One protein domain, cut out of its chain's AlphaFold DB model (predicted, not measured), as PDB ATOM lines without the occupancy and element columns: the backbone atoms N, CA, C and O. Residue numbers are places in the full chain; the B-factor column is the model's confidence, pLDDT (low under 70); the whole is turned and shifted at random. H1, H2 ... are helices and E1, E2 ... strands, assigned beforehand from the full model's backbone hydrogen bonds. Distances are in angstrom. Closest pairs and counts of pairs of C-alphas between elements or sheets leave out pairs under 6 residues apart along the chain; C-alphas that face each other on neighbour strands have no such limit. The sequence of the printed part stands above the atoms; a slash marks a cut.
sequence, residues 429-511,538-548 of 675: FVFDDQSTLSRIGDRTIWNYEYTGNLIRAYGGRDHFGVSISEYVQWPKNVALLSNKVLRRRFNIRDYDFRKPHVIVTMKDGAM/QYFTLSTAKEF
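AT A GLANCE: This is residues 429 to 511 and 538 to 548 of the 675 residues of an uncharacterized protein of Burkholderia dabaoshanensis (UniProt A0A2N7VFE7). A strongly twisted sheet of four strands has the helix H1 slanting over its edge strand E2 on one face and the short helix H2 on the opposite face. Two more short helices, H3 and H4, make a corner off the sheet at one end of the longest axis, while residues 509 to 511, after the long strand E3, reach toward the other. The printed part has 94 residues, with four named helices and four named strands in the order E1, H1, E2, H2, H3, H4, E3, E4. The sheet is mixed, in the order E2, E1, E3, E4, and the class is mixed, helices and strands. The whole is compact, with a radius of gyration of the C-alphas of 13.8 A, yet elongated, spanning 43 by 27 by 25 A.

IN THESE COORDINATES: E1, residues 429 to 433, begins at C-alpha 429, (1.522, -33.541, 45.686), and is 11.7 A long. H1, residues 447 to 458, begins at C-alpha 447, (1.110, -23.991, 47.182), and measures 16.2 A. E2, residues 464 to 467, is 10.5 A long. H2 is residues 468 to 472, 6.1 A; H3 is residues 479 to 482, 5.1 A; H4 is residues 484 to 489, 8.7 A. E3, residues 501 to 508, measures 23.3 A. E4, residues 540 to 546, measures 20.1 A and ends at C-alpha 546, (4.324, -42.385, 47.817).

HOW THE PARTS SIT: E2 and E1 are parallel at 28 degrees, with N 431 and O 466 at 2.8 A. E1 and E3 are parallel at 21 degrees, with N 430 and O 502 at 2.8 A. E3 and E4 are antiparallel at 159 degrees, with N 503 and O 545 at 2.7 A; these three N and O pairs are within hydrogen-bond range. E1, H1 and E2 form a strand-helix-strand unit, two parallel neighbour strands with a helix between, and its crossover is right-handed. H1 is on the sheet at a height of 7.0 A, over E2 and slantwise to the strands, at 41 degrees to E2 on the local plane; their closest C-alphas, Asn 447 and Val 466, are 4.3 A apart. H2 is on the opposite face at a height of 7.5 A, only just over none of the strands, with 2 of its 5 C-alphas falling on E2. H3 and H4 touch only at the corner, the closest C-alphas being Leu 480 and Leu 486, 5.5 A; both are not on the sheet. In H1, H2 and H4 every O i to N i+4 pair is within hydrogen-bond range; H3 is too short for one.

THE WHOLE: The C-alphas farthest apart, those of Lys 484 and Met 511, are 43.2 A apart. Residues 512 to 537 are not printed, and C-alphas 511 and 538 are 6.5 A apart across this cut. The links E1 to H1 and H4 to E3 are long. Residues 473 to 478 stand free. The mean pLDDT of the printed part is 94.4, and no printed residue is under 70.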
ATOM      1  N   PHE A 429       0.164 -33.510  46.209       98.50
ATOM      2  CA  PHE A 429       1.522 -33.541  45.686       98.50
ATOM      3  C   PHE A 429       2.396 -32.678  46.592       98.50
ATOM      4  O   PHE A 429       2.270 -31.451  46.612       98.50
ATOM      5  N   VAL A 430       3.264 -33.331  47.356       98.31
ATOM      6  CA  VAL A 430       4.214 -32.687  48.261       98.31
ATOM      7  C   VAL A 430       5.536 -32.514  47.520       98.31
ATOM      8  O   VAL A 430       6.226 -33.480  47.215       98.31
ATOM      9  N   PHE A 431       5.887 -31.276  47.193       98.25
ATOM     10  CA  PHE A 431       7.090 -30.952  46.438       98.25
ATOM     11  C   PHE A 431       8.281 -30.749  47.376       98.25
ATOM     12  O   PHE A 431       8.342 -29.777  48.136       98.25
ATOM     13  N   ASP A 432       9.251 -31.652  47.280       97.69
ATOM     14  CA  ASP A 432      10.590 -31.508  47.844       97.69
ATOM     15  C   ASP A 432      11.511 -30.883  46.784       97.69
ATOM     16  O   ASP A 432      12.203 -31.562  46.020       97.69
ATOM     17  N   ASP A 433      11.428 -29.557  46.672       96.31
ATOM     18  CA  ASP A 433      12.181 -28.776  45.694       96.31
ATOM     19  C   ASP A 433      13.575 -28.408  46.223       96.31
ATOM     20  O   ASP A 433      13.771 -27.429  46.957       96.31
ATOM     21  N   GLN A 434      14.560 -29.191  45.791       95.88
ATOM     22  CA  GLN A 434      15.977 -29.027  46.108       95.88
ATOM     23  C   GLN A 434      16.742 -28.271  45.004       95.88
ATOM     24  O   GLN A 434      17.964 -28.157  45.080       95.88
ATOM     25  N   SER A 435      16.055 -27.719  43.995       93.06
ATOM     26  CA  SER A 435      16.667 -26.975  42.879       93.06
ATOM     27  C   SER A 435      17.003 -25.529  43.283       93.06
ATOM     28  O   SER A 435      16.321 -24.556  42.950       93.06
ATOM     29  N   THR A 436      18.014 -25.355  44.133       85.69
ATOM     30  CA  THR A 436      18.385 -24.030  44.667       85.69
ATOM     31  C   THR A 436      18.971 -23.118  43.593       85.69
ATOM     32  O   THR A 436      18.667 -21.930  43.576       85.69
ATOM     33  N   LEU A 437      19.722 -23.651  42.625       87.12
ATOM     34  CA  LEU A 437      20.323 -22.835  41.559       87.12
ATOM     35  C   LEU A 437      19.289 -22.326  40.546       87.12
ATOM     36  O   LEU A 437      19.534 -21.349  39.829       87.12
ATOM     37  N   SER A 438      18.137 -22.991  40.499       86.44
ATOM     38  CA  SER A 438      17.086 -22.771  39.509       86.44
ATOM     39  C   SER A 438      15.956 -21.862  39.975       86.44
ATOM     40  O   SER A 438      15.157 -21.386  39.163       86.44
ATOM     41  N   ARG A 439      15.915 -21.549  41.272       88.12
ATOM     42  CA  ARG A 439      14.938 -20.632  41.856       88.12
ATOM     43  C   ARG A 439      15.467 -19.208  41.852       88.12
ATOM     44  O   ARG A 439      16.542 -18.905  42.361       88.12
ATOM     45  N   ILE A 440      14.676 -18.289  41.305       88.69
ATOM     46  CA  ILE A 440      15.023 -16.871  41.335       88.69
ATOM     47  C   ILE A 440      15.081 -16.356  42.781       88.69
ATOM     48  O   ILE A 440      14.070 -16.318  43.481       88.69
ATOM     49  N   GLY A 441      16.277 -15.933  43.204       81.19
ATOM     50  CA  GLY A 441      16.513 -15.302  44.505       81.19
ATOM     51  C   GLY A 441      16.114 -16.170  45.698       81.19
ATOM     52  O   GLY A 441      15.633 -15.616  46.681       81.19
ATOM     53  N   ASP A 442      16.225 -17.499  45.571       82.50
ATOM     54  CA  ASP A 442      15.794 -18.476  46.582       82.50
ATOM     55  C   ASP A 442      14.355 -18.253  47.078       82.50
ATOM     56  O   ASP A 442      14.013 -18.533  48.229       82.50
ATOM     57  N   ARG A 443      13.483 -17.719  46.209       89.38
ATOM     58  CA  ARG A 443      12.102 -17.412  46.584       89.38
ATOM     59  C   ARG A 443      11.361 -18.671  47.036       89.38
ATOM     60  O   ARG A 443      11.510 -19.754  46.468       89.38
ATOM     61  N   THR A 444      10.462 -18.494  47.998       89.75
ATOM     62  CA  THR A 444       9.479 -19.517  48.358       89.75
ATOM     63  C   THR A 444       8.511 -19.732  47.197       89.75
ATOM     64  O   THR A 444       7.934 -18.766  46.688       89.75
ATOM     65  N   ILE A 445       8.328 -20.991  46.798       93.69
ATOM     66  CA  ILE A 445       7.289 -21.407  45.854       93.69
ATOM     67  C   ILE A 445       6.051 -21.771  46.667       93.69
ATOM     68  O   ILE A 445       6.085 -22.696  47.479       93.69
ATOM     69  N   TRP A 446       4.974 -21.018  46.480       93.44
ATOM     70  CA  TRP A 446       3.751 -21.201  47.256       93.44
ATOM     71  C   TRP A 446       2.883 -22.332  46.695       93.44
ATOM     72  O   TRP A 446       2.951 -22.659  45.507       93.44
ATOM     73  N   ASN A 447       2.025 -22.904  47.541       95.38
ATOM     74  CA  ASN A 447       1.110 -23.991  47.182       95.38
ATOM     75  C   ASN A 447       0.288 -23.742  45.898       95.38
ATOM     76  O   ASN A 447       0.130 -24.636  45.068       95.38
ATOM     77  N   TYR A 448      -0.183 -22.519  45.661       94.19
ATOM     78  CA  TYR A 448      -0.955 -22.186  44.463       94.19
ATOM     79  C   TYR A 448      -0.132 -22.207  43.171       94.19
ATOM     80  O   TYR A 448      -0.706 -22.414  42.105       94.19
ATOM     81  N   GLU A 449       1.193 -22.048  43.233       95.31
ATOM     82  CA  GLU A 449       2.057 -22.195  42.055       95.31
ATOM     83  C   GLU A 449       2.199 -23.671  41.676       95.31
ATOM     84  O   GLU A 449       2.002 -24.038  40.518       95.31
ATOM     85  N   TYR A 450       2.456 -24.541  42.660       97.50
ATOM     86  CA  TYR A 450       2.494 -25.990  42.444       97.50
ATOM     87  C   TYR A 450       1.135 -26.534  41.997       97.50
ATOM     88  O   TYR A 450       1.051 -27.296  41.036       97.50
ATOM     89  N   THR A 451       0.056 -26.085  42.638       97.50
ATOM     90  CA  THR A 451      -1.321 -26.396  42.233       97.50
ATOM     91  C   THR A 451      -1.587 -25.935  40.801       97.50
ATOM     92  O   THR A 451      -2.172 -26.663  40.003       97.50
ATOM     93  N   GLY A 452      -1.092 -24.757  40.429       96.06
ATOM     94  CA  GLY A 452      -1.134 -24.255  39.065       96.06
ATOM     95  C   GLY A 452      -0.455 -25.170  38.043       96.06
ATOM     96  O   GLY A 452      -1.033 -25.455  36.989       96.06
ATOM     97  N   ASN A 453       0.735 -25.682  38.369       96.94
ATOM     98  CA  ASN A 453       1.438 -26.668  37.545       96.94
ATOM     99  C   ASN A 453       0.626 -27.964  37.396       96.94
ATOM    100  O   ASN A 453       0.497 -28.477  36.284       96.94
ATOM    101  N   LEU A 454       0.006 -28.452  38.476       97.75
ATOM    102  CA  LEU A 454      -0.863 -29.634  38.438       97.75
ATOM    103  C   LEU A 454      -2.085 -29.413  37.541       97.75
ATOM    104  O   LEU A 454      -2.395 -30.264  36.713       97.75
ATOM    105  N   ILE A 455      -2.733 -28.248  37.606       96.31
ATOM    106  CA  ILE A 455      -3.856 -27.929  36.710       96.31
ATOM    107  C   ILE A 455      -3.401 -27.935  35.245       96.31
ATOM    108  O   ILE A 455      -4.131 -28.413  34.381       96.31
ATOM    109  N   ARG A 456      -2.185 -27.466  34.933       95.94
ATOM    110  CA  ARG A 456      -1.636 -27.540  33.562       95.94
ATOM    111  C   ARG A 456      -1.289 -28.952  33.109       95.94
ATOM    112  O   ARG A 456      -1.381 -29.231  31.910       95.94
ATOM    113  N   ALA A 457      -0.856 -29.804  34.030       96.94
ATOM    114  CA  ALA A 457      -0.518 -31.191  33.742       96.94
ATOM    115  C   ALA A 457      -1.780 -32.055  33.565       96.94
ATOM    116  O   ALA A 457      -1.892 -32.787  32.584       96.94
ATOM    117  N   TYR A 458      -2.762 -31.917  34.461       96.38
ATOM    118  CA  TYR A 458      -3.933 -32.796  34.549       96.38
ATOM    119  C   TYR A 458      -5.228 -32.198  33.975       96.38
ATOM    120  O   TYR A 458      -6.148 -32.950  33.651       96.38
ATOM    121  N   GLY A 459      -5.325 -30.874  33.838       94.19
ATOM    122  CA  GLY A 459      -6.512 -30.155  33.350       94.19
ATOM    123  C   GLY A 459      -7.644 -29.976  34.374       94.19
ATOM    124  O   GLY A 459      -8.650 -29.348  34.051       94.19
ATOM    125  N   GLY A 460      -7.503 -30.516  35.591       92.88
ATOM    126  CA  GLY A 460      -8.518 -30.502  36.653       92.88
ATOM    127  C   GLY A 460      -8.116 -29.678  37.879       92.88
ATOM    128  O   GLY A 460      -6.940 -29.393  38.082       92.88
ATOM    129  N   ARG A 461      -9.106 -29.306  38.707       94.75
ATOM    130  CA  ARG A 461      -8.948 -28.585  39.995       94.75
ATOM    131  C   ARG A 461      -9.125 -29.502  41.219       94.75
ATOM    132  O   ARG A 461      -9.587 -29.068  42.279       94.75
ATOM    133  N   ASP A 462      -8.852 -30.788  41.040       96.00
ATOM    134  CA  ASP A 462      -8.932 -31.829  42.066       96.00
ATOM    135  C   ASP A 462      -7.557 -32.228  42.623       96.00
ATOM    136  O   ASP A 462      -7.509 -32.950  43.607       96.00
ATOM    137  N   HIS A 463      -6.455 -31.730  42.056       97.06
ATOM    138  CA  HIS A 463      -5.092 -31.975  42.537       97.06
ATOM    139  C   HIS A 463      -4.579 -30.748  43.305       97.06
ATOM    140  O   HIS A 463      -4.793 -29.613  42.876       97.06
ATOM    141  N   PHE A 464      -3.893 -30.965  44.424       97.69
ATOM    142  CA  PHE A 464      -3.327 -29.917  45.270       97.69
ATOM    143  C   PHE A 464      -1.815 -30.086  45.394       97.69
ATOM    144  O   PHE A 464      -1.330 -31.179  45.678       97.69
ATOM    145  N   GLY A 465      -1.077 -28.999  45.181       97.88
ATOM    146  CA  GLY A 465       0.377 -28.970  45.293       97.88
ATOM    147  C   GLY A 465       0.820 -28.131  46.482       97.88
ATOM    148  O   GLY A 465       0.311 -27.030  46.675       97.88
ATOM    149  N   VAL A 466       1.787 -28.614  47.254       97.81
ATOM    150  CA  VAL A 466       2.327 -27.912  48.427       97.81
ATOM    151  C   VAL A 466       3.812 -28.205  48.588       97.81
ATOM    152  O   VAL A 466       4.264 -29.285  48.228       97.81
ATOM    153  N   SER A 467       4.588 -27.256  49.108       97.25
ATOM    154  CA  SER A 467       5.995 -27.521  49.433       97.25
ATOM    155  C   SER A 467       6.117 -28.420  50.668       97.25
ATOM    156  O   SER A 467       5.289 -28.347  51.577       97.25
ATOM    157  N   ILE A 468       7.175 -29.228  50.745       96.62
ATOM    158  CA  ILE A 468       7.428 -30.081  51.914       96.62
ATOM    159  C   ILE A 468       7.549 -29.272  53.216       96.62
ATOM    160  O   ILE A 468       7.024 -29.680  54.252       96.62
ATOM    161  N   SER A 469       8.167 -28.088  53.166       95.00
ATOM    162  CA  SER A 469       8.320 -27.216  54.334       95.00
ATOM    163  C   SER A 469       6.982 -26.668  54.832       95.00
ATOM    164  O   SER A 469       6.766 -26.619  56.041       95.00
ATOM    165  N   GLU A 470       6.072 -26.299  53.926       95.75
ATOM    166  CA  GLU A 470       4.718 -25.862  54.280       95.75
ATOM    167  C   GLU A 470       3.890 -27.030  54.839       95.75
ATOM    168  O   GLU A 470       3.275 -26.893  55.896       95.75
ATOM    169  N   TYR A 471       3.924 -28.189  54.173       96.31
ATOM    170  CA  TYR A 471       3.145 -29.377  54.533       96.31
ATOM    171  C   TYR A 471       3.456 -29.878  55.952       96.31
ATOM    172  O   TYR A 471       2.552 -30.055  56.768       96.31
ATOM    173  N   VAL A 472       4.742 -30.018  56.297       94.50
ATOM    174  CA  VAL A 472       5.182 -30.506  57.620       94.50
ATOM    175  C   VAL A 472       4.810 -29.537  58.753       94.50
ATOM    176  O   VAL A 472       4.552 -29.947  59.893       94.50
ATOM    177  N   GLN A 473       4.746 -28.238  58.453       94.69
ATOM    178  CA  GLN A 473       4.436 -27.183  59.423       94.69
ATOM    179  C   GLN A 473       2.941 -26.920  59.590       94.69
ATOM    180  O   GLN A 473       2.555 -26.100  60.429       94.69
ATOM    181  N   TRP A 474       2.079 -27.591  58.828       94.38
ATOM    182  CA  TRP A 474       0.656 -27.320  58.895       94.38
ATOM    183  C   TRP A 474       0.079 -27.539  60.299       94.38
ATOM    184  O   TRP A 474       0.314 -28.589  60.913       94.38
ATOM    185  N   PRO A 475      -0.713 -26.578  60.808       95.00
ATOM    186  CA  PRO A 475      -1.468 -26.767  62.034       95.00
ATOM    187  C   PRO A 475      -2.630 -27.743  61.808       95.00
ATOM    188  O   PRO A 475      -2.961 -28.110  60.682       95.00
ATOM    189  N   LYS A 476      -3.300 -28.132  62.894       94.06
ATOM    190  CA  LYS A 476      -4.575 -28.860  62.820       94.06
ATOM    191  C   LYS A 476      -5.613 -28.023  62.062       94.06
ATOM    192  O   LYS A 476      -5.683 -26.814  62.285       94.06
ATOM    193  N   ASN A 477      -6.466 -28.664  61.263       92.44
ATOM    194  CA  ASN A 477      -7.579 -28.016  60.551       92.44
ATOM    195  C   ASN A 477      -7.156 -26.817  59.689       92.44
ATOM    196  O   ASN A 477      -7.664 -25.704  59.857       92.44
ATOM    197  N   VAL A 478      -6.243 -27.030  58.743       94.94
ATOM    198  CA  VAL A 478      -5.838 -25.977  57.808       94.94
ATOM    199  C   VAL A 478      -7.073 -25.419  57.094       94.94
ATOM    200  O   VAL A 478      -7.846 -26.141  56.456       94.94
ATOM    201  N   ALA A 479      -7.264 -24.101  57.195       93.88
ATOM    202  CA  ALA A 479      -8.430 -23.422  56.634       93.88
ATOM    203  C   ALA A 479      -8.544 -23.643  55.117       93.88
ATOM    204  O   ALA A 479      -9.646 -23.788  54.596       93.88
ATOM    205  N   LEU A 480      -7.411 -23.728  54.413       93.50
ATOM    206  CA  LEU A 480      -7.366 -24.002  52.977       93.50
ATOM    207  C   LEU A 480      -8.018 -25.342  52.601       93.50
ATOM    208  O   LEU A 480      -8.590 -25.441  51.522       93.50
ATOM    209  N   LEU A 481      -7.978 -26.350  53.477       93.94
ATOM    210  CA  LEU A 481      -8.525 -27.687  53.205       93.94
ATOM    211  C   LEU A 481      -9.994 -27.810  53.642       93.94
ATOM    212  O   LEU A 481     -10.774 -28.538  53.026       93.94
ATOM    213  N   SER A 482     -10.380 -27.071  54.685       92.31
ATOM    214  CA  SER A 482     -11.708 -27.145  55.312       92.31
ATOM    215  C   SER A 482     -12.702 -26.088  54.807       92.31
ATOM    216  O   SER A 482     -13.904 -26.354  54.735       92.31
ATOM    217  N   ASN A 483     -12.242 -24.897  54.410       94.00
ATOM    218  CA  ASN A 483     -13.104 -23.804  53.954       94.00
ATOM    219  C   ASN A 483     -13.328 -23.868  52.431       94.00
ATOM    220  O   ASN A 483     -12.428 -23.618  51.626       94.00
ATOM    221  N   LYS A 484     -14.577 -24.125  52.020       92.25
ATOM    222  CA  LYS A 484     -14.989 -24.201  50.605       92.25
ATOM    223  C   LYS A 484     -14.713 -22.917  49.812       92.25
ATOM    224  O   LYS A 484     -14.408 -22.997  48.621       92.25
ATOM    225  N   VAL A 485     -14.820 -21.744  50.442       91.06
ATOM    226  CA  VAL A 485     -14.537 -20.450  49.800       91.06
ATOM    227  C   VAL A 485     -13.052 -20.351  49.473       91.06
ATOM    228  O   VAL A 485     -12.705 -20.032  48.337       91.06
ATOM    229  N   LEU A 486     -12.182 -20.697  50.427       92.44
ATOM    230  CA  LEU A 486     -10.733 -20.715  50.212       92.44
ATOM    231  C   LEU A 486     -10.349 -21.718  49.128       92.44
ATOM    232  O   LEU A 486      -9.660 -21.356  48.179       92.44
ATOM    233  N   ARG A 487     -10.893 -22.935  49.178       93.19
ATOM    234  CA  ARG A 487     -10.652 -23.948  48.143       93.19
ATOM    235  C   ARG A 487     -10.986 -23.460  46.739       93.19
ATOM    236  O   ARG A 487     -10.235 -23.697  45.797       93.19
ATOM    237  N   ARG A 488     -12.100 -22.738  46.592       91.38
ATOM    238  CA  ARG A 488     -12.493 -22.134  45.315       91.38
ATOM    239  C   ARG A 488     -11.506 -21.057  44.858       91.38
ATOM    240  O   ARG A 488     -11.217 -20.990  43.670       91.38
ATOM    241  N   ARG A 489     -10.999 -20.231  45.781       90.19
ATOM    242  CA  ARG A 489     -10.047 -19.137  45.502       90.19
ATOM    243  C   ARG A 489      -8.646 -19.631  45.148       90.19
ATOM    244  O   ARG A 489      -7.987 -18.999  44.340       90.19
ATOM    245  N   PHE A 490      -8.223 -20.759  45.704       92.69
ATOM    246  CA  PHE A 490      -6.902 -21.356  45.471       92.69
ATOM    247  C   PHE A 490      -6.946 -22.527  44.473       92.69
ATOM    248  O   PHE A 490      -6.104 -23.414  44.514       92.69
ATOM    249  N   ASN A 491      -7.935 -22.537  43.573       93.25
ATOM    250  CA  ASN A 491      -8.064 -23.509  42.482       93.25
ATOM    251  C   ASN A 491      -8.093 -25.002  42.887       93.25
ATOM    252  O   ASN A 491      -7.742 -25.861  42.087       93.25
ATOM    253  N   ILE A 492      -8.619 -25.320  44.073       95.12
ATOM    254  CA  ILE A 492      -8.772 -26.693  44.597       95.12
ATOM    255  C   ILE A 492     -10.209 -27.000  45.033       95.12
ATOM    256  O   ILE A 492     -10.482 -27.617  46.070       95.12
ATOM    257  N   ARG A 493     -11.183 -26.513  44.258       92.25
ATOM    258  CA  ARG A 493     -12.610 -26.650  44.586       92.25
ATOM    259  C   ARG A 493     -13.014 -28.112  44.777       92.25
ATOM    260  O   ARG A 493     -13.745 -28.398  45.720       92.25
ATOM    261  N   ASP A 494     -12.481 -29.016  43.961       91.25
ATOM    262  CA  ASP A 494     -12.952 -30.402  43.843       91.25
ATOM    263  C   ASP A 494     -11.988 -31.419  44.504       91.25
ATOM    264  O   ASP A 494     -12.145 -32.625  44.370       91.25
ATOM    265  N   TYR A 495     -11.005 -30.924  45.260       95.62
ATOM    266  CA  TYR A 495      -9.962 -31.691  45.949       95.62
ATOM    267  C   TYR A 495     -10.459 -32.590  47.112       95.62
ATOM    268  O   TYR A 495     -11.295 -32.187  47.925       95.62
ATOM    269  N   ASP A 496      -9.915 -33.798  47.258       95.31
ATOM    270  CA  ASP A 496     -10.135 -34.653  48.438       95.31
ATOM    271  C   ASP A 496      -8.791 -34.956  49.105       95.31
ATOM    272  O   ASP A 496      -7.945 -35.623  48.515       95.31
ATOM    273  N   PHE A 497      -8.618 -34.468  50.336       95.69
ATOM    274  CA  PHE A 497      -7.393 -34.639  51.120       95.69
ATOM    275  C   PHE A 497      -7.135 -36.098  51.518       95.69
ATOM    276  O   PHE A 497      -6.002 -36.474  51.748       95.69
ATOM    277  N   ARG A 498      -8.169 -36.943  51.599       93.19
ATOM    278  CA  ARG A 498      -8.030 -38.339  52.067       93.19
ATOM    279  C   ARG A 498      -7.534 -39.293  50.981       93.19
ATOM    280  O   ARG A 498      -7.443 -40.497  51.191       93.19
ATOM    281  N   LYS A 499      -7.342 -38.785  49.766       95.31
ATOM    282  CA  LYS A 499      -6.814 -39.573  48.655       95.31
ATOM    283  C   LYS A 499      -5.296 -39.703  48.789       95.31
ATOM    284  O   LYS A 499      -4.707 -38.919  49.517       95.31
ATOM    285  N   PRO A 500      -4.666 -40.666  48.098       96.00
ATOM    286  CA  PRO A 500      -3.229 -40.885  48.196       96.00
ATOM    287  C   PRO A 500      -2.395 -39.624  47.947       96.00
ATOM    288  O   PRO A 500      -2.744 -38.752  47.137       96.00
ATOM    289  N   HIS A 501      -1.289 -39.550  48.678       97.19
ATOM    290  CA  HIS A 501      -0.316 -38.477  48.602       97.19
ATOM    291  C   HIS A 501       0.959 -38.968  47.916       97.19
ATOM    292  O   HIS A 501       1.420 -40.094  48.128       97.19
ATOM    293  N   VAL A 502       1.555 -38.097  47.109       97.94
ATOM    294  CA  VAL A 502       2.820 -38.352  46.422       97.94
ATOM    295  C   VAL A 502       3.814 -37.245  46.742       97.94
ATOM    296  O   VAL A 502       3.493 -36.060  46.708       97.94
ATOM    297  N   ILE A 503       5.042 -37.642  47.042       98.38
ATOM    298  CA  ILE A 503       6.186 -36.759  47.204       98.38
ATOM    299  C   ILE A 503       6.878 -36.656  45.849       98.38
ATOM    300  O   ILE A 503       7.303 -37.667  45.290       98.38
ATOM    301  N   VAL A 504       6.988 -35.440  45.323       98.44
ATOM    302  CA  VAL A 504       7.734 -35.133  44.100       98.44
ATOM    303  C   VAL A 504       9.036 -34.460  44.507       98.44
ATOM    304  O   VAL A 504       9.032 -33.315  44.958       98.44
ATOM    305  N   THR A 505      10.153 -35.158  44.342       98.31
ATOM    306  CA  THR A 505      11.479 -34.594  44.602       98.31
ATOM    307  C   THR A 505      12.043 -34.035  43.309       98.31
ATOM    308  O   THR A 505      12.087 -34.734  42.298       98.31
ATOM    309  N   MET A 506      12.506 -32.789  43.347       97.12
ATOM    310  CA  MET A 506      13.149 -32.135  42.211       97.12
ATOM    311  C   MET A 506      14.545 -31.656  42.590       97.12
ATOM    312  O   MET A 506      14.730 -30.994  43.610       97.12
ATOM    313  N   LYS A 507      15.523 -31.967  41.742       96.69
ATOM    314  CA  LYS A 507      16.929 -31.584  41.899       96.69
ATOM    315  C   LYS A 507      17.437 -30.929  40.622       96.69
ATOM    316  O   LYS A 507      16.943 -31.229  39.534       96.69
ATOM    317  N   ASP A 508      18.448 -30.076  40.756       94.75
ATOM    318  CA  ASP A 508      19.224 -29.636  39.597       94.75
ATOM    319  C   ASP A 508      19.876 -30.871  38.940       94.75
ATOM    320  O   ASP A 508      20.382 -31.769  39.622       94.75
ATOM    321  N   GLY A 509      19.802 -30.948  37.613       93.69
ATOM    322  CA  GLY A 509      20.339 -32.051  36.822       93.69
ATOM    323  C   GLY A 509      21.868 -32.062  36.790       93.69
ATOM    324  O   GLY A 509      22.544 -31.154  37.275       93.69
ATOM    325  N   ALA A 510      22.443 -33.095  36.170       91.25
ATOM    326  CA  ALA A 510      23.900 -33.221  36.049       91.25
ATOM    327  C   ALA A 510      24.529 -32.081  35.224       91.25
ATOM    328  O   ALA A 510      25.695 -31.732  35.423       91.25
ATOM    329  N   MET A 511      23.764 -31.496  34.299       92.94
ATOM    330  CA  MET A 511      24.196 -30.358  33.501       92.94
ATOM    331  C   MET A 511      23.724 -29.049  34.150       92.94
ATOM    332  O   MET A 511      22.522 -28.822  34.252       92.94
ATOM    333  N   GLN A 538      17.235 -32.465  30.702       92.44
ATOM    334  CA  GLN A 538      18.638 -32.675  31.118       92.44
ATOM    335  C   GLN A 538      19.089 -31.746  32.261       92.44
ATOM    336  O   GLN A 538      20.095 -32.025  32.921       92.44
ATOM    337  N   TYR A 539      18.370 -30.643  32.500       95.75
ATOM    338  CA  TYR A 539      18.714 -29.661  33.533       95.75
ATOM    339  C   TYR A 539      18.030 -29.933  34.875       95.75
ATOM    340  O   TYR A 539      18.398 -29.305  35.866       95.75
ATOM    341  N   PHE A 540      17.073 -30.864  34.933       96.44
ATOM    342  CA  PHE A 540      16.296 -31.160  36.133       96.44
ATOM    343  C   PHE A 540      16.079 -32.661  36.283       96.44
ATOM    344  O   PHE A 540      15.616 -33.321  35.361       96.44
ATOM    345  N   THR A 541      16.344 -33.193  37.472       96.50
ATOM    346  CA  THR A 541      16.000 -34.577  37.806       96.50
ATOM    347  C   THR A 541      14.772 -34.568  38.700       96.50
ATOM    348  O   THR A 541      14.809 -33.995  39.791       96.50
ATOM    349  N   LEU A 542      13.696 -35.215  38.250       97.69
ATOM    350  CA  LEU A 542      12.472 -35.401  39.023       97.69
ATOM    351  C   LEU A 542      12.266 -36.878  39.358       97.69
ATOM    352  O   LEU A 542      12.554 -37.760  38.552       97.69
ATOM    353  N   SER A 543      11.761 -37.146  40.558       97.88
ATOM    354  CA  SER A 543      11.348 -38.481  40.985       97.88
ATOM    355  C   SER A 543      10.115 -38.409  41.878       97.88
ATOM    356  O   SER A 543       9.832 -37.376  42.487       97.88
ATOM    357  N   THR A 544       9.392 -39.524  41.982       98.06
ATOM    358  CA  THR A 544       8.225 -39.643  42.863       98.06
ATOM    359  C   THR A 544       8.396 -40.744  43.892       98.06
ATOM    360  O   THR A 544       8.894 -41.821  43.567       98.06
ATOM    361  N   ALA A 545       7.886 -40.513  45.096       97.44
ATOM    362  CA  ALA A 545       7.662 -41.527  46.120       97.44
ATOM    363  C   ALA A 545       6.234 -41.388  46.663       97.44
ATOM    364  O   ALA A 545       5.691 -40.289  46.686       97.44
ATOM    365  N   LYS A 546       5.603 -42.481  47.096       96.00
ATOM    366  CA  LYS A 546       4.324 -42.385  47.817       96.00
ATOM    367  C   LYS A 546       4.597 -41.963  49.256       96.00
ATOM    368  O   LYS A 546       5.556 -42.448  49.854       96.00
ATOM    369  N   GLU A 547       3.770 -41.075  49.799       93.62
ATOM    370  CA  GLU A 547       3.767 -40.856  51.247       93.62
ATOM    371  C   GLU A 547       3.263 -42.135  51.916       93.62
ATOM    372  O   GLU A 547       2.273 -42.732  51.480       93.62
ATOM    373  N   PHE A 548       3.968 -42.578  52.948       90.81
ATOM    374  CA  PHE A 548       3.520 -43.694  53.760       90.81
ATOM    375  C   PHE A 548       2.468 -43.171  54.738       90.81
ATOM    376  O   PHE A 548       2.816 -42.478  55.685       90.81
TER     377      PHE A 548